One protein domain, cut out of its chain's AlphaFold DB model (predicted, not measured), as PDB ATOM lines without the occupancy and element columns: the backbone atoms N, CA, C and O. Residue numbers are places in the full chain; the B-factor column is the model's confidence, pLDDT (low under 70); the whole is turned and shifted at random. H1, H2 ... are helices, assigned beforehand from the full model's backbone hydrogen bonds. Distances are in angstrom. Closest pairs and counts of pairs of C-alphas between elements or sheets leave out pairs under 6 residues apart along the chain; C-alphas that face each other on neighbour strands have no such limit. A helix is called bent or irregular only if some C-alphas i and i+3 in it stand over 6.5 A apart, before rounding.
ATOM      1  N   VAL A 170      46.842 -44.781   0.680       51.38
ATOM      2  CA  VAL A 170      46.052 -45.398   1.772       51.38
ATOM      3  C   VAL A 170      46.915 -46.095   2.848       51.38
ATOM      4  O   VAL A 170      46.617 -45.993   4.040       51.38
ATOM      5  N   ASP A 171      48.030 -46.734   2.470       53.09
ATOM      6  CA  ASP A 171      48.951 -47.375   3.431       53.09
ATOM      7  C   ASP A 171      49.915 -46.393   4.127       53.09
ATOM      8  O   ASP A 171      50.391 -46.668   5.230       53.09
ATOM      9  N   LEU A 172      50.207 -45.243   3.512       59.34
ATOM     10  CA  LEU A 172      51.116 -44.230   4.056       59.34
ATOM     11  C   LEU A 172      50.381 -43.267   5.006       59.34
ATOM     12  O   LEU A 172      50.943 -42.873   6.024       59.34
ATOM     13  N   GLU A 173      49.119 -42.940   4.718       61.56
ATOM     14  CA  GLU A 173      48.247 -42.105   5.563       61.56
ATOM     15  C   GLU A 173      48.079 -42.703   6.964       61.56
ATOM     16  O   GLU A 173      48.401 -42.062   7.966       61.56
ATOM     17  N   SER A 174      47.724 -43.990   7.030       65.69
ATOM     18  CA  SER A 174      47.548 -44.707   8.298       65.69
ATOM     19  C   SER A 174      48.824 -44.725   9.154       65.69
ATOM     20  O   SER A 174      48.753 -44.624  10.380       65.69
ATOM     21  N   GLN A 175      50.001 -44.828   8.525       72.69
ATOM     22  CA  GLN A 175      51.292 -44.791   9.222       72.69
ATOM     23  C   GLN A 175      51.635 -43.381   9.716       72.69
ATOM     24  O   GLN A 175      52.012 -43.218  10.875       72.69
ATOM     25  N   ILE A 176      51.439 -42.358   8.880       74.00
ATOM     26  CA  ILE A 176      51.669 -40.951   9.240       74.00
ATOM     27  C   ILE A 176      50.788 -40.547  10.425       74.00
ATOM     28  O   ILE A 176      51.272 -39.947  11.386       74.00
ATOM     29  N   ARG A 177      49.501 -40.903  10.389       80.75
ATOM     30  CA  ARG A 177      48.571 -40.618  11.483       80.75
ATOM     31  C   ARG A 177      48.986 -41.318  12.774       80.75
ATOM     32  O   ARG A 177      48.960 -40.697  13.835       80.75
ATOM     33  N   ALA A 178      49.402 -42.582  12.698       83.38
ATOM     34  CA  ALA A 178      49.891 -43.315  13.863       83.38
ATOM     35  C   ALA A 178      51.134 -42.650  14.482       83.38
ATOM     36  O   ALA A 178      51.192 -42.492  15.700       83.38
ATOM     37  N   GLU A 179      52.088 -42.190  13.666       82.00
ATOM     38  CA  GLU A 179      53.261 -41.444  14.141       82.00
ATOM     39  C   GLU A 179      52.880 -40.113  14.809       82.00
ATOM     40  O   GLU A 179      53.419 -39.779  15.866       82.00
ATOM     41  N   ALA A 180      51.926 -39.371  14.236       82.12
ATOM     42  CA  ALA A 180      51.439 -38.104  14.791       82.12
ATOM     43  C   ALA A 180      50.830 -38.272  16.193       82.12
ATOM     44  O   ALA A 180      51.003 -37.424  17.075       82.12
ATOM     45  N   LEU A 181      50.105 -39.379  16.384       89.88
ATOM     46  CA  LEU A 181      49.365 -39.699  17.601       89.88
ATOM     47  C   LEU A 181      50.182 -40.517  18.610       89.88
ATOM     48  O   LEU A 181      49.726 -40.678  19.740       89.88
ATOM     49  N   ALA A 182      51.387 -40.979  18.261       90.69
ATOM     50  CA  ALA A 182      52.233 -41.809  19.126       90.69
ATOM     51  C   ALA A 182      52.562 -41.151  20.481       90.69
ATOM     52  O   ALA A 182      52.753 -41.843  21.480       90.69
ATOM     53  N   ILE A 183      52.556 -39.814  20.550       91.00
ATOM     54  CA  ILE A 183      52.722 -39.055  21.803       91.00
ATOM     55  C   ILE A 183      51.660 -39.408  22.860       91.00
ATOM     56  O   ILE A 183      51.882 -39.235  24.058       91.00
ATOM     57  N   LEU A 184      50.497 -39.906  22.439       93.94
ATOM     58  CA  LEU A 184      49.419 -40.316  23.336       93.94
ATOM     59  C   LEU A 184      49.744 -41.589  24.118       93.94
ATOM     60  O   LEU A 184      49.157 -41.815  25.176       93.94
ATOM     61  N   ASP A 185      50.693 -42.387  23.640       94.75
ATOM     62  CA  ASP A 185      51.071 -43.651  24.270       94.75
ATOM     63  C   ASP A 185      52.265 -43.475  25.237       94.75
ATOM     64  O   ASP A 185      52.729 -44.426  25.866       94.75
ATOM     65  N   GLU A 186      52.747 -42.238  25.404       94.69
ATOM     66  CA  GLU A 186      53.764 -41.860  26.386       94.69
ATOM     67  C   GLU A 186      53.234 -41.851  27.840       94.69
ATOM     68  O   GLU A 186      52.015 -41.861  28.063       94.69
ATOM     69  N   PRO A 187      54.127 -41.801  28.859       95.56
ATOM     70  CA  PRO A 187      53.730 -41.723  30.266       95.56
ATOM     71  C   PRO A 187      52.762 -40.566  30.559       95.56
ATOM     72  O   PRO A 187      52.875 -39.507  29.939       95.56
ATOM     73  N   PRO A 188      51.844 -40.726  31.527       95.06
ATOM     74  CA  PRO A 188      50.786 -39.763  31.788       95.06
ATOM     75  C   PRO A 188      51.356 -38.435  32.315       95.06
ATOM     76  O   PRO A 188      52.445 -38.406  32.902       95.06
ATOM     77  N   PRO A 189      50.617 -37.327  32.159       93.94
ATOM     78  CA  PRO A 189      51.060 -36.034  32.649       93.94
ATOM     79  C   PRO A 189      51.078 -36.002  34.182       93.94
ATOM     80  O   PRO A 189      50.236 -36.598  34.859       93.94
ATOM     81  N   THR A 190      52.027 -35.258  34.743       93.81
ATOM     82  CA  THR A 190      52.058 -34.974  36.184       93.81
ATOM     83  C   THR A 190      50.882 -34.080  36.594       93.81
ATOM     84  O   THR A 190      50.306 -33.360  35.777       93.81
ATOM     85  N   TRP A 191      50.543 -34.060  37.886       91.38
ATOM     86  CA  TRP A 191      49.502 -33.162  38.403       91.38
ATOM     87  C   TRP A 191      49.801 -31.679  38.160       91.38
ATOM     88  O   TRP A 191      48.879 -30.910  37.906       91.38
ATOM     89  N   GLU A 192      51.074 -31.284  38.194       90.75
ATOM     90  CA  GLU A 192      51.502 -29.917  37.879       90.75
ATOM     91  C   GLU A 192      51.225 -29.570  36.410       90.75
ATOM     92  O   GLU A 192      50.641 -28.529  36.107       90.75
ATOM     93  N   GLN A 193      51.554 -30.485  35.495       91.38
ATOM     94  CA  GLN A 193      51.250 -30.345  34.071       91.38
ATOM     95  C   GLN A 193      49.740 -30.284  33.808       91.38
ATOM     96  O   GLN A 193      49.281 -29.429  33.054       91.38
ATOM     97  N   LEU A 194      48.947 -31.133  34.471       90.44
ATOM     98  CA  LEU A 194      47.485 -31.097  34.372       90.44
ATOM     99  C   LEU A 194      46.902 -29.775  34.874       90.44
ATOM    100  O   LEU A 194      46.001 -29.229  34.240       90.44
ATOM    101  N   TRP A 195      47.426 -29.242  35.978       87.44
ATOM    102  CA  TRP A 195      47.016 -27.941  36.504       87.44
ATOM    103  C   TRP A 195      47.319 -26.804  35.517       87.44
ATOM    104  O   TRP A 195      46.494 -25.911  35.315       87.44
ATOM    105  N   SER A 196      48.474 -26.867  34.848       86.81
ATOM    106  CA  SER A 196      48.844 -25.917  33.793       86.81
ATOM    107  C   SER A 196      47.904 -25.980  32.584       86.81
ATOM    108  O   SER A 196      47.570 -24.936  32.024       86.81
ATOM    109  N   LEU A 197      47.454 -27.177  32.187       88.25
ATOM    110  CA  LEU A 197      46.533 -27.356  31.055       88.25
ATOM    111  C   LEU A 197      45.121 -26.847  31.345       88.25
ATOM    112  O   LEU A 197      44.469 -26.286  30.460       88.25
ATOM    113  N   THR A 198      44.624 -27.067  32.562       88.56
ATOM    114  CA  THR A 198      43.239 -26.731  32.906       88.56
ATOM    115  C   THR A 198      43.047 -25.260  33.242       88.56
ATOM    116  O   THR A 198      41.938 -24.770  33.054       88.56
ATOM    117  N   LYS A 199      44.089 -24.537  33.687       80.19
ATOM    118  CA  LYS A 199      44.040 -23.089  33.986       80.19
ATOM    119  C   LYS A 199      42.783 -22.689  34.767       80.19
ATOM    120  O   LYS A 199      41.996 -21.867  34.315       80.19
ATOM    121  N   GLU A 200      42.583 -23.327  35.921       74.62
ATOM    122  CA  GLU A 200      41.431 -23.127  36.823       74.62
ATOM    123  C   GLU A 200      40.083 -23.694  36.322       74.62
ATOM    124  O   GLU A 200      39.082 -23.639  37.037       74.62
ATOM    125  N   TYR A 201      40.031 -24.315  35.139       84.75
ATOM    126  CA  TYR A 201      38.843 -25.033  34.676       84.75
ATOM    127  C   TYR A 201      38.673 -26.370  35.416       84.75
ATOM    128  O   TYR A 201      39.497 -27.281  35.315       84.75
ATOM    129  N   HIS A 202      37.568 -26.516  36.146       83.12
ATOM    130  CA  HIS A 202      37.279 -27.730  36.903       83.12
ATOM    131  C   HIS A 202      36.673 -28.829  36.021       83.12
ATOM    132  O   HIS A 202      35.492 -28.790  35.680       83.12
ATOM    133  N   VAL A 203      37.466 -29.863  35.729       83.44
ATOM    134  CA  VAL A 203      36.993 -31.095  35.083       83.44
ATOM    135  C   VAL A 203      36.557 -32.100  36.147       83.44
ATOM    136  O   VAL A 203      37.343 -32.523  36.999       83.44
ATOM    137  N   ARG A 204      35.280 -32.488  36.122       80.88
ATOM    138  CA  ARG A 204      34.712 -33.414  37.107       80.88
ATOM    139  C   ARG A 204      35.188 -34.842  36.821       80.88
ATOM    140  O   ARG A 204      34.973 -35.346  35.728       80.88
ATOM    141  N   GLY A 205      35.787 -35.501  37.814       82.44
ATOM    142  CA  GLY A 205      36.249 -36.890  37.675       82.44
ATOM    143  C   GLY A 205      37.562 -37.053  36.899       82.44
ATOM    144  O   GLY A 205      37.804 -38.114  36.333       82.44
ATOM    145  N   LEU A 206      38.416 -36.025  36.856       88.56
ATOM    146  CA  LEU A 206      39.766 -36.137  36.296       88.56
ATOM    147  C   LEU A 206      40.617 -37.125  37.118       88.56
ATOM    148  O   LEU A 206      40.824 -36.918  38.314       88.56
ATOM    149  N   THR A 207      41.123 -38.179  36.475       90.50
ATOM    150  CA  THR A 207      42.036 -39.167  37.071       90.50
ATOM    151  C   THR A 207      43.266 -39.344  36.193       90.50
ATOM    152  O   THR A 207      43.158 -39.270  34.973       90.50
ATOM    153  N   VAL A 208      44.421 -39.609  36.804       91.38
ATOM    154  CA  VAL A 208      45.660 -39.932  36.079       91.38
ATOM    155  C   VAL A 208      45.652 -41.422  35.725       91.38
ATOM    156  O   VAL A 208      45.547 -42.257  36.624       91.38
ATOM    157  N   GLY A 209      45.711 -41.737  34.430       91.88
ATOM    158  CA  GLY A 209      45.743 -43.104  33.903       91.88
ATOM    159  C   GLY A 209      47.161 -43.659  33.739       91.88
ATOM    160  O   GLY A 209      48.093 -43.190  34.390       91.88
ATOM    161  N   LEU A 210      47.331 -44.668  32.875       93.62
ATOM    162  CA  LEU A 210      48.638 -45.283  32.596       93.62
ATOM    163  C   LEU A 210      49.396 -44.581  31.466       93.62
ATOM    164  O   LEU A 210      50.616 -44.701  31.395       93.62
ATOM    165  N   THR A 211      48.684 -43.859  30.603       96.31
ATOM    166  CA  THR A 211      49.231 -43.145  29.442       96.31
ATOM    167  C   THR A 211      48.699 -41.711  29.355       96.31
ATOM    168  O   THR A 211      47.741 -41.332  30.049       96.31
ATOM    169  N   MET A 212      49.305 -40.896  28.481       95.44
ATOM    170  CA  MET A 212      48.750 -39.598  28.075       95.44
ATOM    171  C   MET A 212      47.308 -39.761  27.579       95.44
ATOM    172  O   MET A 212      46.434 -39.019  28.022       95.44
ATOM    173  N   ARG A 213      47.031 -40.767  26.742       96.12
ATOM    174  CA  ARG A 213      45.697 -41.078  26.205       96.12
ATOM    175  C   ARG A 213      44.656 -41.279  27.304       96.12
ATOM    176  O   ARG A 213      43.634 -40.591  27.312       96.12
ATOM    177  N   ASP A 214      44.949 -42.163  28.259       94.75
ATOM    178  CA  ASP A 214      44.034 -42.504  29.358       94.75
ATOM    179  C   ASP A 214      43.693 -41.289  30.225       94.75
ATOM    180  O   ASP A 214      42.603 -41.190  30.777       94.75
ATOM    181  N   THR A 215      44.642 -40.362  30.359       95.00
ATOM    182  CA  THR A 215      44.481 -39.181  31.210       95.00
ATOM    183  C   THR A 215      43.791 -38.037  30.463       95.00
ATOM    184  O   THR A 215      42.855 -37.419  30.975       95.00
ATOM    185  N   LEU A 216      44.228 -37.740  29.234       95.31
ATOM    186  CA  LEU A 216      43.749 -36.604  28.442       95.31
ATOM    187  C   LEU A 216      42.341 -36.828  27.878       95.31
ATOM    188  O   LEU A 216      41.629 -35.851  27.639       95.31
ATOM    189  N   THR A 217      41.880 -38.080  27.761       94.44
ATOM    190  CA  THR A 217      40.494 -38.378  27.358       94.44
ATOM    191  C   THR A 217      39.446 -37.802  28.316       94.44
ATOM    192  O   THR A 217      38.298 -37.644  27.906       94.44
ATOM    193  N   HIS A 218      39.807 -37.467  29.563       92.06
ATOM    194  CA  HIS A 218      38.904 -36.806  30.516       92.06
ATOM    195  C   HIS A 218      38.772 -35.297  30.242       92.06
ATOM    196  O   HIS A 218      37.821 -34.670  30.706       92.06
ATOM    197  N   LEU A 219      39.725 -34.696  29.518       93.00
ATOM    198  CA  LEU A 219      39.759 -33.257  29.234       93.00
ATOM    199  C   LEU A 219      39.019 -32.888  27.943       93.00
ATOM    200  O   LEU A 219      38.561 -31.752  27.818       93.00
ATOM    201  N   VAL A 220      38.886 -33.827  27.006       93.69
ATOM    202  CA  VAL A 220      38.203 -33.628  25.720       93.69
ATOM    203  C   VAL A 220      36.740 -34.090  25.821       93.69
ATOM    204  O   VAL A 220      36.500 -35.174  26.358       93.69
ATOM    205  N   PRO A 221      35.752 -33.325  25.314       92.69
ATOM    206  CA  PRO A 221      34.345 -33.722  25.366       92.69
ATOM    207  C   PRO A 221      34.076 -35.094  24.724       92.69
ATOM    208  O   PRO A 221      34.621 -35.432  23.672       92.69
ATOM    209  N   ALA A 222      33.245 -35.904  25.385       91.06
ATOM    210  CA  ALA A 222      32.964 -37.285  24.983       91.06
ATOM    211  C   ALA A 222      31.966 -37.400  23.816       91.06
ATOM    212  O   ALA A 222      31.853 -38.459  23.213       91.06
ATOM    213  N   ASP A 223      31.233 -36.329  23.517       89.88
ATOM    214  CA  ASP A 223      30.261 -36.229  22.426       89.88
ATOM    215  C   ASP A 223      30.898 -35.854  21.078       89.88
ATOM    216  O   ASP A 223      30.218 -35.820  20.051       89.88
ATOM    217  N   TRP A 224      32.201 -35.563  21.060       90.56
ATOM    218  CA  TRP A 224      32.941 -35.270  19.835       90.56
ATOM    219  C   TRP A 224      33.297 -36.562  19.076       90.56
ATOM    220  O   TRP A 224      33.470 -37.606  19.702       90.56
ATOM    221  N   PRO A 225      33.455 -36.522  17.740       89.94
ATOM    222  CA  PRO A 225      33.889 -37.692  16.975       89.94
ATOM    223  C   PRO A 225      35.263 -38.201  17.436       89.94
ATOM    224  O   PRO A 225      36.180 -37.398  17.603       89.94
ATOM    225  N   ASP A 226      35.441 -39.516  17.581       90.25
ATOM    226  CA  ASP A 226      36.690 -40.098  18.104       90.25
ATOM    227  C   ASP A 226      37.962 -39.665  17.349       90.25
ATOM    228  O   ASP A 226      38.912 -39.258  18.020       90.25
ATOM    229  N   PRO A 227      37.997 -39.613  15.998       87.44
ATOM    230  CA  PRO A 227      39.178 -39.129  15.279       87.44
ATOM    231  C   PRO A 227      39.556 -37.685  15.639       87.44
ATOM    232  O   PRO A 227      40.737 -37.355  15.731       87.44
ATOM    233  N   VAL A 228      38.555 -36.834  15.885       88.69
ATOM    234  CA  VAL A 228      38.754 -35.446  16.328       88.69
ATOM    235  C   VAL A 228      39.248 -35.436  17.771       88.69
ATOM    236  O   VAL A 228      40.191 -34.718  18.097       88.69
ATOM    237  N   ARG A 229      38.656 -36.261  18.644       93.88
ATOM    238  CA  ARG A 229      39.065 -36.359  20.052       93.88
ATOM    239  C   ARG A 229      40.532 -36.745  20.188       93.88
ATOM    240  O   ARG A 229      41.235 -36.129  20.985       93.88
ATOM    241  N   GLU A 230      41.003 -37.713  19.407       93.94
ATOM    242  CA  GLU A 230      42.409 -38.128  19.408       93.94
ATOM    243  C   GLU A 230      43.364 -36.999  19.022       93.94
ATOM    244  O   GLU A 230      44.359 -36.781  19.710       93.94
ATOM    245  N   GLU A 231      43.042 -36.224  17.988       93.12
ATOM    246  CA  GLU A 231      43.871 -35.092  17.566       93.12
ATOM    247  C   GLU A 231      43.917 -33.975  18.618       93.12
ATOM    248  O   GLU A 231      44.974 -33.393  18.868       93.12
ATOM    249  N   TRP A 232      42.799 -33.710  19.298       94.00
ATOM    250  CA  TRP A 232      42.760 -32.767  20.419       94.00
ATOM    251  C   TRP A 232      43.536 -33.266  21.637       94.00
ATOM    252  O   TRP A 232      44.249 -32.485  22.268       94.00
ATOM    253  N   MET A 233      43.450 -34.559  21.961       95.94
ATOM    254  CA  MET A 233      44.300 -35.153  22.994       95.94
ATOM    255  C   MET A 233      45.777 -35.006  22.618       95.94
ATOM    256  O   MET A 233      46.584 -34.636  23.466       95.94
ATOM    257  N   ALA A 234      46.134 -35.242  21.352       94.19
ATOM    258  CA  ALA A 234      47.511 -35.115  20.890       94.19
ATOM    259  C   ALA A 234      47.996 -33.664  20.997       94.19
ATOM    260  O   ALA A 234      49.101 -33.434  21.480       94.19
ATOM    261  N   LEU A 235      47.160 -32.677  20.653       93.19
ATOM    262  CA  LEU A 235      47.469 -31.257  20.849       93.19
ATOM    263  C   LEU A 235      47.766 -30.936  22.322       93.19
ATOM    264  O   LEU A 235      48.753 -30.261  22.617       93.19
ATOM    265  N   LEU A 236      46.941 -31.434  23.251       94.25
ATOM    266  CA  LEU A 236      47.168 -31.254  24.688       94.25
ATOM    267  C   LEU A 236      48.473 -31.923  25.138       94.25
ATOM    268  O   LEU A 236      49.250 -31.304  25.861       94.25
ATOM    269  N   ALA A 237      48.748 -33.147  24.681       93.94
ATOM    270  CA  ALA A 237      49.988 -33.855  24.994       93.94
ATOM    271  C   ALA A 237      51.219 -33.086  24.489       93.94
ATOM    272  O   ALA A 237      52.176 -32.880  25.236       93.94
ATOM    273  N   TRP A 238      51.166 -32.586  23.253       90.62
ATOM    274  CA  TRP A 238      52.214 -31.753  22.670       90.62
ATOM    275  C   TRP A 238      52.413 -30.442  23.428       90.62
ATOM    276  O   TRP A 238      53.550 -30.005  23.586       90.62
ATOM    277  N   SER A 239      51.346 -29.849  23.969       90.56
ATOM    278  CA  SER A 239      51.450 -28.620  24.766       90.56
ATOM    279  C   SER A 239      52.142 -28.790  26.123       90.56
ATOM    280  O   SER A 239      52.452 -27.804  26.792       90.56
ATOM    281  N   LEU A 240      52.420 -30.032  26.526       89.88
ATOM    282  CA  LEU A 240      53.224 -30.360  27.705       89.88
ATOM    283  C   LEU A 240      54.707 -30.587  27.391       89.88
ATOM    284  O   LEU A 240      55.498 -30.789  28.317       89.88
ATOM    285  N   LYS A 241      55.084 -30.613  26.110       87.06
ATOM    286  CA  LYS A 241      56.458 -30.832  25.657       87.06
ATOM    287  C   LYS A 241      57.162 -29.509  25.396       87.06
ATOM    288  O   LYS A 241      56.542 -28.484  25.126       87.06
ATOM    289  N   GLU A 242      58.490 -29.546  25.453       84.06
ATOM    290  CA  GLU A 242      59.294 -28.421  24.993       84.06
ATOM    291  C   GLU A 242      59.160 -28.257  23.475       84.06
ATOM    292  O   GLU A 242      59.084 -29.233  22.726       84.06
ATOM    293  N   VAL A 243      59.159 -27.005  23.016       82.12
ATOM    294  CA  VAL A 243      59.134 -26.692  21.584       82.12
ATOM    295  C   VAL A 243      60.401 -27.259  20.920       82.12
ATOM    296  O   VAL A 243      61.503 -26.970  21.399       82.12
ATOM    297  N   PRO A 244      60.293 -28.003  19.801       83.12
ATOM    298  CA  PRO A 244      61.429 -28.672  19.166       83.12
ATOM    299  C   PRO A 244      62.301 -27.696  18.355       83.12
ATOM    300  O   PRO A 244      62.399 -27.774  17.133       83.12
ATOM    301  N   PHE A 245      62.976 -26.759  19.026       82.25
ATOM    302  CA  PHE A 245      63.827 -25.748  18.375       82.25
ATOM    303  C   PHE A 245      65.031 -26.328  17.615       82.25
ATOM    304  O   PHE A 245      65.650 -25.614  16.823       82.25
ATOM    305  N   SER A 246      65.390 -27.589  17.867       83.38
ATOM    306  CA  SER A 246      66.467 -28.302  17.174       83.38
ATOM    307  C   SER A 246      66.064 -28.870  15.812       83.38
ATOM    308  O   SER A 246      66.943 -29.284  15.061       83.38
ATOM    309  N   GLU A 247      64.770 -28.897  15.489       85.38
ATOM    310  CA  GLU A 247      64.243 -29.419  14.225       85.38
ATOM    311  C   GLU A 247      63.724 -28.276  13.349       85.38
ATOM    312  O   GLU A 247      63.274 -27.241  13.850       85.38
ATOM    313  N   ASP A 248      63.786 -28.435  12.025       86.00
ATOM    314  CA  ASP A 248      63.138 -27.479  11.134       86.00
ATOM    315  C   ASP A 248      61.617 -27.702  11.157       86.00
ATOM    316  O   ASP A 248      61.178 -28.846  11.025       86.00
ATOM    317  N   PRO A 249      60.784 -26.648  11.237       83.44
ATOM    318  CA  PRO A 249      59.333 -26.824  11.204       83.44
ATOM    319  C   PRO A 249      58.837 -27.556   9.945       83.44
ATOM    320  O   PRO A 249      57.805 -28.222   9.991       83.44
ATOM    321  N   LEU A 250      59.567 -27.471   8.820       82.31
ATOM    322  CA  LEU A 250      59.231 -28.186   7.582       82.31
ATOM    323  C   LEU A 250      59.291 -29.704   7.743       82.31
ATOM    324  O   LEU A 250      58.524 -30.402   7.088       82.31
ATOM    325  N   ASP A 251      60.141 -30.200   8.636       82.19
ATOM    326  CA  ASP A 251      60.324 -31.632   8.866       82.19
ATOM    327  C   ASP A 251      59.198 -32.213   9.747       82.19
ATOM    328  O   ASP A 251      58.984 -33.426   9.775       82.19
ATOM    329  N   LEU A 252      58.422 -31.347  10.413       74.38
ATOM    330  CA  LEU A 252      57.224 -31.718  11.170       74.38
ATOM    331  C   LEU A 252      55.983 -31.856  10.275       74.38
ATOM    332  O   LEU A 252      55.088 -32.632  10.590       74.38
ATOM    333  N   ARG A 253      55.912 -31.136   9.144       72.50
ATOM    334  CA  ARG A 253      54.711 -31.081   8.284       72.50
ATOM    335  C   ARG A 253      54.288 -32.456   7.730       72.50
ATOM    336  O   ARG A 253      53.104 -32.770   7.847       72.50
ATOM    337  N   PRO A 254      55.191 -33.302   7.185       69.38
ATOM    338  CA  PRO A 254      54.814 -34.637   6.715       69.38
ATOM    339  C   PRO A 254      54.195 -35.496   7.821       69.38
ATOM    340  O   PRO A 254      53.209 -36.174   7.568       69.38
ATOM    341  N   LYS A 255      54.699 -35.379   9.058       72.12
ATOM    342  CA  LYS A 255      54.218 -36.132  10.227       72.12
ATOM    343  C   LYS A 255      52.800 -35.751  10.660       72.12
ATOM    344  O   LYS A 255      52.208 -36.464  11.449       72.12
ATOM    345  N   LEU A 256      52.264 -34.623  10.189       73.38
ATOM    346  CA  LEU A 256      50.960 -34.092  10.609       73.38
ATOM    347  C   LEU A 256      49.924 -34.097   9.473       73.38
ATOM    348  O   LEU A 256      48.793 -33.664   9.677       73.38
ATOM    349  N   THR A 257      50.300 -34.546   8.268       70.00
ATOM    350  CA  THR A 257      49.506 -34.331   7.042       70.00
ATOM    351  C   THR A 257      48.133 -35.014   7.090       70.00
ATOM    352  O   THR A 257      47.182 -34.462   6.545       70.00
ATOM    353  N   ASP A 258      48.006 -36.133   7.811       73.75
ATOM    354  CA  ASP A 258      46.749 -36.885   7.980       73.75
ATOM    355  C   ASP A 258      46.011 -36.572   9.308       73.75
ATOM    356  O   ASP A 258      45.212 -37.353   9.831       73.75
ATOM    357  N   THR A 259      46.306 -35.408   9.903       79.50
ATOM    358  CA  THR A 259      45.665 -34.916  11.137       79.50
ATOM    359  C   THR A 259      45.199 -33.473  10.955       79.50
ATOM    360  O   THR A 259      45.963 -32.524  11.138       79.50
ATOM    361  N   LEU A 260      43.949 -33.282  10.525       79.75
ATOM    362  CA  LEU A 260      43.430 -31.969  10.125       79.75
ATOM    363  C   LEU A 260      43.478 -30.943  11.266       79.75
ATOM    364  O   LEU A 260      43.993 -29.842  11.089       79.75
ATOM    365  N   THR A 261      42.957 -31.299  12.436       83.88
ATOM    366  CA  THR A 261      42.895 -30.412  13.599       83.88
ATOM    367  C   THR A 261      44.281 -30.195  14.191       83.88
ATOM    368  O   THR A 261      44.650 -29.063  14.509       83.88
ATOM    369  N   LEU A 262      45.069 -31.263  14.333       86.75
ATOM    370  CA  LEU A 262      46.401 -31.153  14.925       86.75
ATOM    371  C   LEU A 262      47.343 -30.321  14.043       86.75
ATOM    372  O   LEU A 262      48.043 -29.449  14.558       86.75
ATOM    373  N   SER A 263      47.333 -30.546  12.726       82.62
ATOM    374  CA  SER A 263      48.180 -29.805  11.779       82.62
ATOM    375  C   SER A 263      47.867 -28.311  11.718       82.62
ATOM    376  O   SER A 263      48.775 -27.525  11.460       82.62
ATOM    377  N   GLU A 264      46.621 -27.914  11.983       82.38
ATOM    378  CA  GLU A 264      46.207 -26.509  12.011       82.38
ATOM    379  C   GLU A 264      46.552 -25.819  13.341       82.38
ATOM    380  O   GLU A 264      46.953 -24.659  13.362       82.38
ATOM    381  N   LEU A 265      46.419 -26.518  14.474       87.31
ATOM    382  CA  LEU A 265      46.552 -25.894  15.795       87.31
ATOM    383  C   LEU A 265      47.976 -25.945  16.367       87.31
ATOM    384  O   LEU A 265      48.395 -25.035  17.095       87.31
ATOM    385  N   LEU A 266      48.730 -27.004  16.071       88.38
ATOM    386  CA  LEU A 266      50.030 -27.256  16.693       88.38
ATOM    387  C   LEU A 266      51.117 -26.230  16.310       88.38
ATOM    388  O   LEU A 266      51.805 -25.745  17.216       88.38
ATOM    389  N   PRO A 267      51.279 -25.820  15.033       85.88
ATOM    390  CA  PRO A 267      52.263 -24.795  14.675       85.88
ATOM    391  C   PRO A 267      52.006 -23.476  15.410       85.88
ATOM    392  O   PRO A 267      52.933 -22.844  15.931       85.88
ATOM    393  N   GLY A 268      50.733 -23.088  15.520       85.81
ATOM    394  CA  GLY A 268      50.356 -21.872  16.221       85.81
ATOM    395  C   GLY A 268      50.598 -21.939  17.727       85.81
ATOM    396  O   GLY A 268      51.049 -20.950  18.314       85.81
ATOM    397  N   HIS A 269      50.399 -23.110  18.340       88.06
ATOM    398  CA  HIS A 269      50.811 -23.368  19.721       88.06
ATOM    399  C   HIS A 269      52.321 -23.147  19.910       88.06
ATOM    400  O   HIS A 269      52.722 -22.337  20.750       88.06
ATOM    401  N   PHE A 270      53.160 -23.789  19.091       88.00
ATOM    402  CA  PHE A 270      54.614 -23.661  19.218       88.00
ATOM    403  C   PHE A 270      55.100 -22.224  19.064       88.00
ATOM    404  O   PHE A 270      55.984 -21.794  19.800       88.00
ATOM    405  N   ILE A 271      54.516 -21.451  18.147       87.25
ATOM    406  CA  ILE A 271      54.878 -20.041  17.961       87.25
ATOM    407  C   ILE A 271      54.572 -19.215  19.213       87.25
ATOM    408  O   ILE A 271      55.389 -18.383  19.611       87.25
ATOM    409  N   ARG A 272      53.425 -19.442  19.856       88.06
ATOM    410  CA  ARG A 272      53.041 -18.728  21.081       88.06
ATOM    411  C   ARG A 272      53.977 -19.028  22.244       88.06
ATOM    412  O   ARG A 272      54.498 -18.089  22.848       88.06
ATOM    413  N   GLU A 273      54.254 -20.306  22.486       86.88
ATOM    414  CA  GLU A 273      55.228 -20.740  23.493       86.88
ATOM    415  C   GLU A 273      56.617 -20.177  23.186       86.88
ATOM    416  O   GLU A 273      57.298 -19.601  24.040       86.88
ATOM    417  N   ALA A 274      57.014 -20.222  21.915       85.88
ATOM    418  CA  ALA A 274      58.267 -19.653  21.464       85.88
ATOM    419  C   ALA A 274      58.333 -18.122  21.649       85.88
ATOM    420  O   ALA A 274      59.427 -17.600  21.864       85.88
ATOM    421  N   LEU A 275      57.208 -17.409  21.663       85.88
ATOM    422  CA  LEU A 275      57.127 -15.975  21.960       85.88
ATOM    423  C   LEU A 275      56.904 -15.655  23.450       85.88
ATOM    424  O   LEU A 275      56.924 -14.481  23.816       85.88
ATOM    425  N   GLY A 276      56.693 -16.659  24.309       85.31
ATOM    426  CA  GLY A 276      56.327 -16.454  25.717       85.31
ATOM    427  C   GLY A 276      54.919 -15.872  25.905       85.31
ATOM    428  O   GLY A 276      54.597 -15.352  26.972       85.31
ATOM    429  N   ILE A 277      54.077 -15.936  24.870       84.38
ATOM    430  CA  ILE A 277      52.674 -15.528  24.919       84.38
ATOM    431  C   ILE A 277      51.918 -16.765  25.391       84.38
ATOM    432  O   ILE A 277      51.541 -17.586  24.564       84.38
ATOM    433  N   GLY A 278      51.776 -16.937  26.707       80.69
ATOM    434  CA  GLY A 278      51.340 -18.200  27.312       80.69
ATOM    435  C   GLY A 278      50.148 -18.899  26.636       80.69
ATOM    436  O   GLY A 278      49.331 -18.287  25.934       80.69
ATOM    437  N   GLN A 279      50.052 -20.206  26.890       82.62
ATOM    438  CA  GLN A 279      49.091 -21.119  26.266       82.62
ATOM    439  C   GLN A 279      47.646 -20.578  26.228       82.62
ATOM    440  O   GLN A 279      47.182 -19.985  27.208       82.62
ATOM    441  N   PRO A 280      46.893 -20.790  25.140       83.88
ATOM    442  CA  PRO A 280      45.437 -20.698  25.167       83.88
ATOM    443  C   PRO A 280      44.836 -21.577  26.272       83.88
ATOM    444  O   PRO A 280      45.416 -22.586  26.671       83.88
ATOM    445  N   GLU A 281      43.651 -21.226  26.762       87.38
ATOM    446  CA  GLU A 281      42.905 -22.073  27.700       87.38
ATOM    447  C   GLU A 281      42.166 -23.170  26.924       87.38
ATOM    448  O   GLU A 281      40.941 -23.133  26.779       87.38
ATOM    449  N   TYR A 282      42.931 -24.127  26.390       89.69
ATOM    450  CA  TYR A 282      42.443 -25.199  25.518       89.69
ATOM    451  C   TYR A 282      41.207 -25.890  26.090       89.69
ATOM    452  O   TYR A 282      40.163 -25.925  25.444       89.69
ATOM    453  N   VAL A 283      41.298 -26.369  27.335       90.62
ATOM    454  CA  VAL A 283      40.210 -27.101  27.996       90.62
ATOM    455  C   VAL A 283      38.962 -26.228  28.127       90.62
ATOM    456  O   VAL A 283      37.870 -26.648  27.754       90.62
ATOM    457  N   ARG A 284      39.108 -24.973  28.562       88.44
ATOM    458  CA  ARG A 284      37.971 -24.052  28.682       88.44
ATOM    459  C   ARG A 284      37.275 -23.822  27.340       88.44
ATOM    460  O   ARG A 284      36.050 -23.796  27.309       88.44
ATOM    461  N   LEU A 285      38.031 -23.670  26.252       86.06
ATOM    462  CA  LEU A 285      37.486 -23.435  24.911       86.06
ATOM    463  C   LEU A 285      36.783 -24.664  24.326       86.06
ATOM    464  O   LEU A 285      35.775 -24.497  23.645       86.06
ATOM    465  N   MET A 286      37.265 -25.877  24.615       89.31
ATOM    466  CA  MET A 286      36.585 -27.110  24.197       89.31
ATOM    467  C   MET A 286      35.212 -27.259  24.862       89.31
ATOM    468  O   MET A 286      34.244 -27.631  24.206       89.31
ATOM    469  N   HIS A 287      35.115 -26.943  26.158       87.44
ATOM    470  CA  HIS A 287      33.870 -27.100  26.921       87.44
ATOM    471  C   HIS A 287      32.934 -25.887  26.836       87.44
ATOM    472  O   HIS A 287      31.731 -26.034  27.019       87.44
ATOM    473  N   ASN A 288      33.465 -24.692  26.563       84.12
ATOM    474  CA  ASN A 288      32.704 -23.445  26.446       84.12
ATOM    475  C   ASN A 288      33.166 -22.624  25.225       84.12
ATOM    476  O   ASN A 288      33.752 -21.546  25.395       84.12
ATOM    477  N   PRO A 289      32.929 -23.103  23.989       75.81
ATOM    478  CA  PRO A 289      33.329 -22.366  22.800       75.81
ATOM    479  C   PRO A 289      32.574 -21.025  22.715       75.81
ATOM    480  O   PRO A 289      31.373 -20.971  23.008       75.81
ATOM    481  N   PRO A 290      33.227 -19.922  22.305       68.69
ATOM    482  CA  PRO A 290      32.563 -18.630  22.191       68.69
ATOM    483  C   PRO A 290      31.459 -18.687  21.130       68.69
ATOM    484  O   PRO A 290      31.712 -19.059  19.981       68.69
ATOM    485  N   SER A 291      30.251 -18.237  21.481       61.22
ATOM    486  CA  SER A 291      29.106 -18.167  20.557       61.22
ATOM    487  C   SER A 291      29.311 -17.178  19.397       61.22
ATOM    488  O   SER A 291      28.629 -17.268  18.374       61.22
ATOM    489  N   THR A 292      30.268 -16.256  19.550       57.56
ATOM    490  CA  THR A 292      30.632 -15.194  18.601       57.56
ATOM    491  C   THR A 292      31.959 -15.445  17.879       57.56
ATOM    492  O   THR A 292      32.528 -14.507  17.324       57.56
ATOM    493  N   SER A 293      32.482 -16.677  17.892       56.25
ATOM    494  CA  SER A 293      33.708 -16.999  17.146       56.25
ATOM    495  C   SER A 293      33.535 -16.678  15.651       56.25
ATOM    496  O   SER A 293      32.428 -16.873  15.128       56.25
ATOM    497  N   PRO A 294      34.587 -16.194  14.955       54.22
ATOM    498  CA  PRO A 294      34.535 -15.958  13.517       54.22
ATOM    499  C   PRO A 294      34.047 -17.229  12.821       54.22
ATOM    500  O   PRO A 294      34.607 -18.308  13.011       54.22
ATOM    501  N   ARG A 295      32.943 -17.126  12.078       53.47
ATOM    502  CA  ARG A 295      32.376 -18.277  11.374       53.47
ATOM    503  C   ARG A 295      33.071 -18.405  10.021       53.47
ATOM    504  O   ARG A 295      33.125 -17.404   9.304       53.47
ATOM    505  N   PRO A 296      33.523 -19.605   9.619       50.34
ATOM    506  CA  PRO A 296      33.877 -19.851   8.232       50.34
ATOM    507  C   PRO A 296      32.677 -19.480   7.354       50.34
ATOM    508  O   PRO A 296      31.552 -19.900   7.629       50.34
ATOM    509  N   LEU A 297      32.919 -18.696   6.304       42.59
ATOM    510  CA  LEU A 297      31.913 -18.054   5.443       42.59
ATOM    511  C   LEU A 297      30.880 -19.002   4.787       42.59
ATOM    512  O   LEU A 297      29.930 -18.521   4.172       42.59
ATOM    513  N   HIS A 298      31.025 -20.327   4.921       41.94
ATOM    514  CA  HIS A 298      30.255 -21.321   4.165       41.94
ATOM    515  C   HIS A 298      29.738 -22.535   4.954       41.94
ATOM    516  O   HIS A 298      29.264 -23.478   4.326       41.94
ATOM    517  N   SER A 299      29.773 -22.553   6.293       43.34
ATOM    518  CA  SER A 299      29.255 -23.710   7.051       43.34
ATOM    519  C   SER A 299      27.914 -23.395   7.737       43.34
ATOM    520  O   SER A 299      27.904 -22.701   8.758       43.34
ATOM    521  N   PRO A 300      26.764 -23.856   7.195       41.69
ATOM    522  CA  PRO A 300      25.439 -23.544   7.743       41.69
ATOM    523  C   PRO A 300      25.161 -24.198   9.110       41.69
ATOM    524  O   PRO A 300      24.253 -23.762   9.815       41.69
ATOM    525  N   THR A 301      25.968 -25.178   9.531       58.41
ATOM    526  CA  THR A 301      25.898 -25.827  10.850       58.41
ATOM    527  C   THR A 301      27.302 -26.168  11.347       58.41
ATOM    528  O   THR A 301      27.855 -27.205  10.986       58.41
ATOM    529  N   LEU A 302      27.884 -25.306  12.185       66.94
ATOM    530  CA  LEU A 302      29.124 -25.622  12.898       66.94
ATOM    531  C   LEU A 302      28.791 -26.481  14.119       66.94
ATOM    532  O   LEU A 302      27.981 -26.086  14.960       66.94
ATOM    533  N   THR A 303      29.415 -27.650  14.216       79.62
ATOM    534  CA  THR A 303      29.360 -28.486  15.422       79.62
ATOM    535  C   THR A 303      30.180 -27.844  16.556       79.62
ATOM    536  O   THR A 303      31.043 -27.000  16.290       79.62
ATOM    537  N   PRO A 304      29.951 -28.210  17.834       81.88
ATOM    538  CA  PRO A 304      30.662 -27.610  18.967       81.88
ATOM    539  C   PRO A 304      32.195 -27.662  18.863       81.88
ATOM    540  O   PRO A 304      32.861 -26.677  19.176       81.88
ATOM    541  N   TRP A 305      32.761 -28.765  18.361       83.75
ATOM    542  CA  TRP A 305      34.212 -28.904  18.197       83.75
ATOM    543  C   TRP A 305      34.779 -27.978  17.114       83.75
ATOM    544  O   TRP A 305      35.857 -27.414  17.297       83.75
ATOM    545  N   MET A 306      34.031 -27.734  16.031       83.94
ATOM    546  CA  MET A 306      34.426 -26.779  14.988       83.94
ATOM    547  C   MET A 306      34.421 -25.341  15.517       83.94
ATOM    548  O   MET A 306      35.280 -24.544  15.148       83.94
ATOM    549  N   LEU A 307      33.480 -25.000  16.408       80.50
ATOM    550  CA  LEU A 307      33.464 -23.696  17.082       80.50
ATOM    551  C   LEU A 307      34.668 -23.530  18.018       80.50
ATOM    552  O   LEU A 307      35.280 -22.462  18.034       80.50
ATOM    553  N   ALA A 308      35.026 -24.577  18.769       84.44
ATOM    554  CA  ALA A 308      36.211 -24.574  19.625       84.44
ATOM    555  C   ALA A 308      37.504 -24.411  18.807       84.44
ATOM    556  O   ALA A 308      38.353 -23.590  19.155       84.44
ATOM    557  N   GLN A 309      37.623 -25.136  17.690       85.62
ATOM    558  CA  GLN A 309      38.751 -25.025  16.765       85.62
ATOM    559  C   GLN A 309      38.847 -23.622  16.162       85.62
ATOM    560  O   GLN A 309      39.896 -22.998  16.275       85.62
ATOM    561  N   ALA A 310      37.756 -23.075  15.616       78.75
ATOM    562  CA  ALA A 310      37.746 -21.725  15.046       78.75
ATOM    563  C   ALA A 310      38.134 -20.650  16.079       78.75
ATOM    564  O   ALA A 310      38.932 -19.755  15.790       78.75
ATOM    565  N   GLY A 311      37.619 -20.760  17.310       77.56
ATOM    566  CA  GLY A 311      38.000 -19.876  18.413       77.56
ATOM    567  C   GLY A 311      39.490 -19.970  18.761       77.56
ATOM    568  O   GLY A 311      40.132 -18.948  19.023       77.56
ATOM    569  N   LEU A 312      40.064 -21.176  18.720       82.69
ATOM    570  CA  LEU A 312      41.491 -21.379  18.942       82.69
ATOM    571  C   LEU A 312      42.354 -20.849  17.812       82.69
ATOM    572  O   LEU A 312      43.284 -20.111  18.127       82.69
ATOM    573  N   VAL A 313      42.052 -21.184  16.554       80.81
ATOM    574  CA  VAL A 313      42.771 -20.697  15.364       80.81
ATOM    575  C   VAL A 313      42.905 -19.181  15.445       80.81
ATOM    576  O   VAL A 313      44.009 -18.649  15.447       80.81
ATOM    577  N   TRP A 314      41.803 -18.474  15.697       72.81
ATOM    578  CA  TRP A 314      41.843 -17.024  15.871       72.81
ATOM    579  C   TRP A 314      42.792 -16.567  16.994       72.81
ATOM    580  O   TRP A 314      43.583 -15.634  16.826       72.81
ATOM    581  N   SER A 315      42.748 -17.239  18.150       73.62
ATOM    582  CA  SER A 315      43.600 -16.910  19.298       73.62
ATOM    583  C   SER A 315      45.087 -17.185  19.042       73.62
ATOM    584  O   SER A 315      45.946 -16.452  19.545       73.62
ATOM    585  N   ILE A 316      45.406 -18.223  18.266       79.00
ATOM    586  CA  ILE A 316      46.784 -18.610  17.977       79.00
ATOM    587  C   ILE A 316      47.357 -17.868  16.779       79.00
ATOM    588  O   ILE A 316      48.564 -17.641  16.780       79.00
ATOM    589  N   SER A 317      46.525 -17.395  15.843       74.25
ATOM    590  CA  SER A 317      47.006 -16.866  14.566       74.25
ATOM    591  C   SER A 317      47.478 -15.419  14.541       74.25
ATOM    592  O   SER A 317      48.259 -15.027  13.671       74.25
ATOM    593  N   SER A 318      47.108 -14.619  15.541       73.12
ATOM    594  CA  SER A 318      47.442 -13.188  15.572       73.12
ATOM    595  C   SER A 318      48.950 -12.870  15.415       73.12
ATOM    596  O   SER A 318      49.291 -12.024  14.581       73.12
ATOM    597  N   PRO A 319      49.892 -13.537  16.119       79.62
ATOM    598  CA  PRO A 319      51.319 -13.258  15.945       79.62
ATOM    599  C   PRO A 319      51.854 -13.663  14.564       79.62
ATOM    600  O   PRO A 319      52.733 -12.985  14.022       79.62
ATOM    601  N   GLN A 320      51.334 -14.748  13.981       84.94
ATOM    602  CA  GLN A 320      51.785 -15.237  12.677       84.94
ATOM    603  C   GLN A 320      51.388 -14.283  11.555       84.94
ATOM    604  O   GLN A 320      52.220 -13.980  10.700       84.94
ATOM    605  N   VAL A 321      50.165 -13.745  11.608       83.94
ATOM    606  CA  VAL A 321      49.653 -12.765  10.639       83.94
ATOM    607  C   VAL A 321      50.579 -11.553  10.543       83.94
ATOM    608  O   VAL A 321      50.944 -11.132   9.443       83.94
ATOM    609  N   HIS A 322      51.042 -11.019  11.678       85.25
ATOM    610  CA  HIS A 322      51.966  -9.883  11.676       85.25
ATOM    611  C   HIS A 322      53.320 -10.232  11.033       85.25
ATOM    612  O   HIS A 322      53.872  -9.451  10.249       85.25
ATOM    613  N   ILE A 323      53.861 -11.418  11.334       89.94
ATOM    614  CA  ILE A 323      55.117 -11.897  10.743       89.94
ATOM    615  C   ILE A 323      54.967 -12.079   9.228       89.94
ATOM    616  O   ILE A 323      55.814 -11.587   8.477       89.94
ATOM    617  N   ALA A 324      53.900 -12.745   8.786       90.06
ATOM    618  CA  ALA A 324      53.621 -13.005   7.381       90.06
ATOM    619  C   ALA A 324      53.378 -11.703   6.604       90.06
ATOM    620  O   ALA A 324      53.995 -11.501   5.560       90.06
ATOM    621  N   THR A 325      52.602 -10.770   7.164       88.25
ATOM    622  CA  THR A 325      52.369  -9.422   6.616       88.25
ATOM    623  C   THR A 325      53.677  -8.686   6.355       88.25
ATOM    624  O   THR A 325      53.939  -8.246   5.234       88.25
ATOM    625  N   ARG A 326      54.543  -8.600   7.372       91.00
ATOM    626  CA  ARG A 326      55.845  -7.929   7.273       91.00
ATOM    627  C   ARG A 326      56.722  -8.549   6.186       91.00
ATOM    628  O   ARG A 326      57.368  -7.826   5.429       91.00
ATOM    629  N   TRP A 327      56.763  -9.878   6.099       93.19
ATOM    630  CA  TRP A 327      57.545 -10.569   5.073       93.19
ATOM    631  C   TRP A 327      56.961 -10.394   3.674       93.19
ATOM    632  O   TRP A 327      57.719 -10.127   2.745       93.19
ATOM    633  N   ALA A 328      55.641 -10.477   3.517       90.88
ATOM    634  CA  ALA A 328      54.994 -10.282   2.230       90.88
ATOM    635  C   ALA A 328      55.221  -8.852   1.712       90.88
ATOM    636  O   ALA A 328      55.608  -8.679   0.557       90.88
ATOM    637  N   GLN A 329      55.080  -7.832   2.566       89.50
ATOM    638  CA  GLN A 329      55.422  -6.442   2.232       89.50
ATOM    639  C   GLN A 329      56.893  -6.318   1.815       89.50
ATOM    640  O   GLN A 329      57.184  -5.872   0.706       89.50
ATOM    641  N   LYS A 330      57.817  -6.816   2.646       92.06
ATOM    642  CA  LYS A 330      59.259  -6.770   2.369       92.06
ATOM    643  C   LYS A 330      59.625  -7.427   1.036       92.06
ATOM    644  O   LYS A 330      60.422  -6.876   0.281       92.06
ATOM    645  N   LEU A 331      59.071  -8.602   0.738       91.81
ATOM    646  CA  LEU A 331      59.354  -9.321  -0.503       91.81
ATOM    647  C   LEU A 331      58.809  -8.568  -1.724       91.81
ATOM    648  O   LEU A 331      59.552  -8.378  -2.687       91.81
ATOM    649  N   ASN A 332      57.570  -8.070  -1.653       88.88
ATOM    650  CA  ASN A 332      56.950  -7.292  -2.733       88.88
ATOM    651  C   ASN A 332      57.671  -5.957  -2.999       88.88
ATOM    652  O   ASN A 332      57.796  -5.550  -4.152       88.88
ATOM    653  N   GLU A 333      58.188  -5.294  -1.962       87.31
ATOM    654  CA  GLU A 333      58.929  -4.030  -2.088       87.31
ATOM    655  C   GLU A 333      60.375  -4.222  -2.564       87.31
ATOM    656  O   GLU A 333      60.922  -3.360  -3.252       87.31
ATOM    657  N   SER A 334      61.002  -5.354  -2.227       86.69
ATOM    658  CA  SER A 334      62.414  -5.609  -2.546       86.69
ATOM    659  C   SER A 334      62.710  -5.724  -4.044       86.69
ATOM    660  O   SER A 334      63.859  -5.568  -4.456       86.69
ATOM    661  N   GLY A 335      61.706  -6.077  -4.855       76.75
ATOM    662  CA  GLY A 335      61.888  -6.443  -6.262       76.75
ATOM    663  C   GLY A 335      62.697  -7.731  -6.482       76.75
ATOM    664  O   GLY A 335      63.032  -8.046  -7.623       76.75
ATOM    665  N   THR A 336      63.023  -8.477  -5.419       85.25
ATOM    666  CA  THR A 336      63.790  -9.727  -5.505       85.25
ATOM    667  C   THR A 336      62.877 -10.938  -5.704       85.25
ATOM    668  O   THR A 336      61.810 -11.064  -5.099       85.25
ATOM    669  N   THR A 337      63.296 -11.852  -6.582       89.00
ATOM    670  CA  THR A 337      62.602 -13.125  -6.808       89.00
ATOM    671  C   THR A 337      63.148 -14.180  -5.849       89.00
ATOM    672  O   THR A 337      64.303 -14.589  -5.952       89.00
ATOM    673  N   VAL A 338      62.300 -14.618  -4.927       91.75
ATOM    674  CA  VAL A 338      62.545 -15.609  -3.888       91.75
ATOM    675  C   VAL A 338      61.658 -16.813  -4.198       91.75
ATOM    676  O   VAL A 338      60.450 -16.680  -4.354       91.75
ATOM    677  N   THR A 339      62.269 -17.988  -4.324       90.44
ATOM    678  CA  THR A 339      61.606 -19.242  -4.730       90.44
ATOM    679  C   THR A 339      61.816 -20.337  -3.686       90.44
ATOM    680  O   THR A 339      62.169 -21.462  -4.015       90.44
ATOM    681  N   GLY A 340      61.677 -19.951  -2.422       91.69
ATOM    682  CA  GLY A 340      61.814 -20.759  -1.211       91.69
ATOM    683  C   GLY A 340      61.449 -19.887  -0.010       91.69
ATOM    684  O   GLY A 340      61.163 -18.698  -0.181       91.69
ATOM    685  N   LEU A 341      61.437 -20.420   1.207       93.06
ATOM    686  CA  LEU A 341      61.139 -19.593   2.372       93.06
ATOM    687  C   LEU A 341      62.263 -18.565   2.586       93.06
ATOM    688  O   LEU A 341      63.448 -18.908   2.541       93.06
ATOM    689  N   PRO A 342      61.931 -17.291   2.870       92.81
ATOM    690  CA  PRO A 342      62.942 -16.256   3.072       92.81
ATOM    691  C   PRO A 342      63.796 -16.491   4.329       92.81
ATOM    692  O   PRO A 342      64.901 -15.957   4.434       92.81
ATOM    693  N   VAL A 343      63.303 -17.299   5.273       94.56
ATOM    694  CA  VAL A 343      64.089 -17.839   6.382       94.56
ATOM    695  C   VAL A 343      64.451 -19.279   6.050       94.56
ATOM    696  O   VAL A 343      63.600 -20.163   6.102       94.56
ATOM    697  N   THR A 344      65.715 -19.511   5.702       93.06
ATOM    698  CA  THR A 344      66.219 -20.846   5.335       93.06
ATOM    699  C   THR A 344      66.316 -21.775   6.548       93.06
ATOM    700  O   THR A 344      66.452 -21.302   7.681       93.06
ATOM    701  N   ARG A 345      66.364 -23.097   6.313       92.00
ATOM    702  CA  ARG A 345      66.624 -24.110   7.358       92.00
ATOM    703  C   ARG A 345      67.834 -23.760   8.232       92.00
ATOM    704  O   ARG A 345      67.756 -23.705   9.456       92.00
ATOM    705  N   ALA A 346      68.954 -23.412   7.596       92.25
ATOM    706  CA  ALA A 346      70.187 -23.048   8.296       92.25
ATOM    707  C   ALA A 346      70.045 -21.786   9.167       92.25
ATOM    708  O   ALA A 346      70.735 -21.657  10.176       92.25
ATOM    709  N   MET A 347      69.178 -20.840   8.790       93.81
ATOM    710  CA  MET A 347      68.899 -19.652   9.600       93.81
ATOM    711  C   MET A 347      67.996 -19.974  10.789       93.81
ATOM    712  O   MET A 347      68.234 -19.429  11.869       93.81
ATOM    713  N   ALA A 348      66.990 -20.833  10.597       91.56
ATOM    714  CA  ALA A 348      66.058 -21.256  11.637       91.56
ATOM    715  C   ALA A 348      66.775 -21.989  12.778       91.56
ATOM    716  O   ALA A 348      66.642 -21.591  13.932       91.56
ATOM    717  N   LEU A 349      67.653 -22.943  12.451       90.38
ATOM    718  CA  LEU A 349      68.420 -23.718  13.439       90.38
ATOM    719  C   LEU A 349      69.402 -22.878  14.277       90.38
ATOM    720  O   LEU A 349      69.854 -23.309  15.332       90.38
ATOM    721  N   ARG A 350      69.759 -21.670  13.824       89.69
ATOM    722  CA  ARG A 350      70.704 -20.786  14.531       89.69
ATOM    723  C   ARG A 350      70.039 -19.862  15.545       89.69
ATOM    724  O   ARG A 350      70.742 -19.233  16.333       89.69
ATOM    725  N   SER A 351      68.720 -19.681  15.487       90.56
ATOM    726  CA  SER A 351      68.035 -18.721  16.351       90.56
ATOM    727  C   SER A 351      66.557 -19.040  16.502       90.56
ATOM    728  O   SER A 351      65.829 -19.095  15.511       90.56
ATOM    729  N   ARG A 352      66.085 -19.067  17.754       89.94
ATOM    730  CA  ARG A 352      64.660 -19.146  18.111       89.94
ATOM    731  C   ARG A 352      63.806 -18.125  17.355       89.94
ATOM    732  O   ARG A 352      62.719 -18.456  16.903       89.94
ATOM    733  N   LYS A 353      64.309 -16.903  17.144       91.94
ATOM    734  CA  LYS A 353      63.595 -15.873  16.374       91.94
ATOM    735  C   LYS A 353      63.359 -16.300  14.921       91.94
ATOM    736  O   LYS A 353      62.253 -16.153  14.417       91.94
ATOM    737  N   ASN A 354      64.390 -16.812  14.252       93.31
ATOM    738  CA  ASN A 354      64.275 -17.265  12.866       93.31
ATOM    739  C   ASN A 354      63.402 -18.516  12.772       93.31
ATOM    740  O   ASN A 354      62.617 -18.632  11.839       93.31
ATOM    741  N   TRP A 355      63.500 -19.416  13.749       92.56
ATOM    742  CA  TRP A 355      62.625 -20.579  13.845       92.56
ATOM    743  C   TRP A 355      61.146 -20.164  13.900       92.56
ATOM    744  O   TRP A 355      60.352 -20.629  13.086       92.56
ATOM    745  N   ILE A 356      60.799 -19.200  14.767       92.00
ATOM    746  CA  ILE A 356      59.442 -18.633  14.863       92.00
ATOM    747  C   ILE A 356      59.004 -18.026  13.532       92.00
ATOM    748  O   ILE A 356      57.896 -18.291  13.069       92.00
ATOM    749  N   GLU A 357      59.860 -17.209  12.910       93.69
ATOM    750  CA  GLU A 357      59.527 -16.585  11.630       93.69
ATOM    751  C   GLU A 357      59.289 -17.632  10.539       93.69
ATOM    752  O   GLU A 357      58.321 -17.518   9.793       93.69
ATOM    753  N   ARG A 358      60.122 -18.675  10.470       92.75
ATOM    754  CA  ARG A 358      59.961 -19.766   9.508       92.75
ATOM    755  C   ARG A 358      58.657 -20.527   9.742       92.75
ATOM    756  O   ARG A 358      57.893 -20.676   8.796       92.75
ATOM    757  N   CYS A 359      58.369 -20.919  10.983       90.56
ATOM    758  CA  CYS A 359      57.124 -21.597  11.346       90.56
ATOM    759  C   CYS A 359      55.895 -20.756  10.961       90.56
ATOM    760  O   CYS A 359      54.988 -21.262  10.310       90.56
ATOM    761  N   ALA A 360      55.898 -19.454  11.270       90.88
ATOM    762  CA  ALA A 360      54.793 -18.554  10.937       90.88
ATOM    763  C   ALA A 360      54.565 -18.423   9.423       90.88
ATOM    764  O   ALA A 360      53.429 -18.376   8.963       90.88
ATOM    765  N   LEU A 361      55.636 -18.362   8.629       91.94
ATOM    766  CA  LEU A 361      55.527 -18.271   7.171       91.94
ATOM    767  C   LEU A 361      54.952 -19.544   6.549       91.94
ATOM    768  O   LEU A 361      54.233 -19.460   5.554       91.94
ATOM    769  N   MET A 362      55.276 -20.700   7.122       88.88
ATOM    770  CA  MET A 362      54.728 -21.979   6.688       88.88
ATOM    771  C   MET A 362      53.254 -22.118   7.052       88.88
ATOM    772  O   MET A 362      52.450 -22.474   6.196       88.88
ATOM    773  N   ASP A 363      52.918 -21.807   8.300       85.62
ATOM    774  CA  ASP A 363      51.569 -21.919   8.849       85.62
ATOM    775  C   ASP A 363      50.583 -21.009   8.104       85.62
ATOM    776  O   ASP A 363      49.562 -21.455   7.586       85.62
ATOM    777  N   MET A 364      50.987 -19.756   7.859       86.31
ATOM    778  CA  MET A 364      50.218 -18.817   7.033       86.31
ATOM    779  C   MET A 364      50.263 -19.151   5.531       86.31
ATOM    780  O   MET A 364      49.685 -18.431   4.712       86.31
TER     781      MET A 364
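AT A GLANCE: This is residues 170 to 364 of the 650 residues of an uncharacterized protein of Candidatus Thorarchaeota archaeon SMTZ1-83 (UniProt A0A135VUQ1). The long helix H8, bent into arms H8a and H8b, runs along one side of an all-helix body with H6 in its middle; H4, H8a and H10 pack round H6. H1 and H3 pack on H4, H7 packs on H8a, and residues 332 to 340 stick out at the far end of H8b. The printed part has 195 residues with ten named helices, H1 to H10 in chain order, and no named strand. It is compact, with a radius of gyration of the C-alphas of 17.6 A, and spans 59 by 39 by 38 A, only just elongated.

HOW THE PARTS SIT: Start at H8, residues 304 to 334, assigned as one helix by its hydrogen bonds but bent: C-alphas 316 and 319 are 7.3 A apart, and arms H8a, 304 to 316, and H8b, 319 to 334, stand at a steep tilt of 54 degrees. H6, residues 260 to 275, touches H8a at a shallow tilt of 31 degrees, the same way; the closest C-alphas, Gly 268 and Ile 316, are 5.1 A apart. H10, residues 352 to 363, touches H6 at a shallow tilt of 25 degrees, opposite ways, closest at C-alphas 356 and 271, 5.7 A. With residues 261 to 266 alone, H6 touches H4, residues 226 to 238, at a shallow tilt of 16 degrees, the same way, closest at C-alphas 262 and 231, 5.4 A. H7, residues 282 to 287, forms a helical hairpin with H8a, closest at C-alphas 286 and 308, 5.2 A, and touches H2, residues 191 to 198, closest at C-alphas 283 and 198, 5.8 A. H1, residues 170 to 185, touches H4 with residues 180 to 184 alone, closest at C-alphas 181 and 234, 5.9 A. H3, residues 212 to 216, touches H4, closest at C-alphas 216 and 233, 5.7 A. H5, residues 249 to 256, touches H10, closest at C-alphas 249 and 359, 5.7 A; H9, residues 345 to 348, touches H10 only at the corner, closest at C-alphas 348 and 355, 4.1 A. Every O i to N i+4 pair is within hydrogen-bond range in H2, H3, H4, H7, H8a, H8b and H10, against 7 of 12 in H1, 10 of 12 in H6 and 1 of 4 in H5, which has 4 of 5 O i to N i+3 pairs within range; H9 is too short for an i+4 pair.

IN THESE COORDINATES: Find C-alpha 170 at (46.052, -45.398, 1.772), where H1 begins its 23.1 A. Find C-alpha 304 at (30.662, -27.610, 18.967); H8a runs 18.5 A, H8b 22.9 A. H6 measures 24.2 A, H4 18.2 A and H10 16.3 A, ending at C-alpha 363, (51.569, -21.919, 8.849).

THE WHOLE: C-alphas 205 and 335 are farthest apart, 59.3 A. The printed part has no cut; links H2 to H3 and H7 to H8 are long. Confidence is under 70 at residues 170 to 174, 254 and 290 to 302.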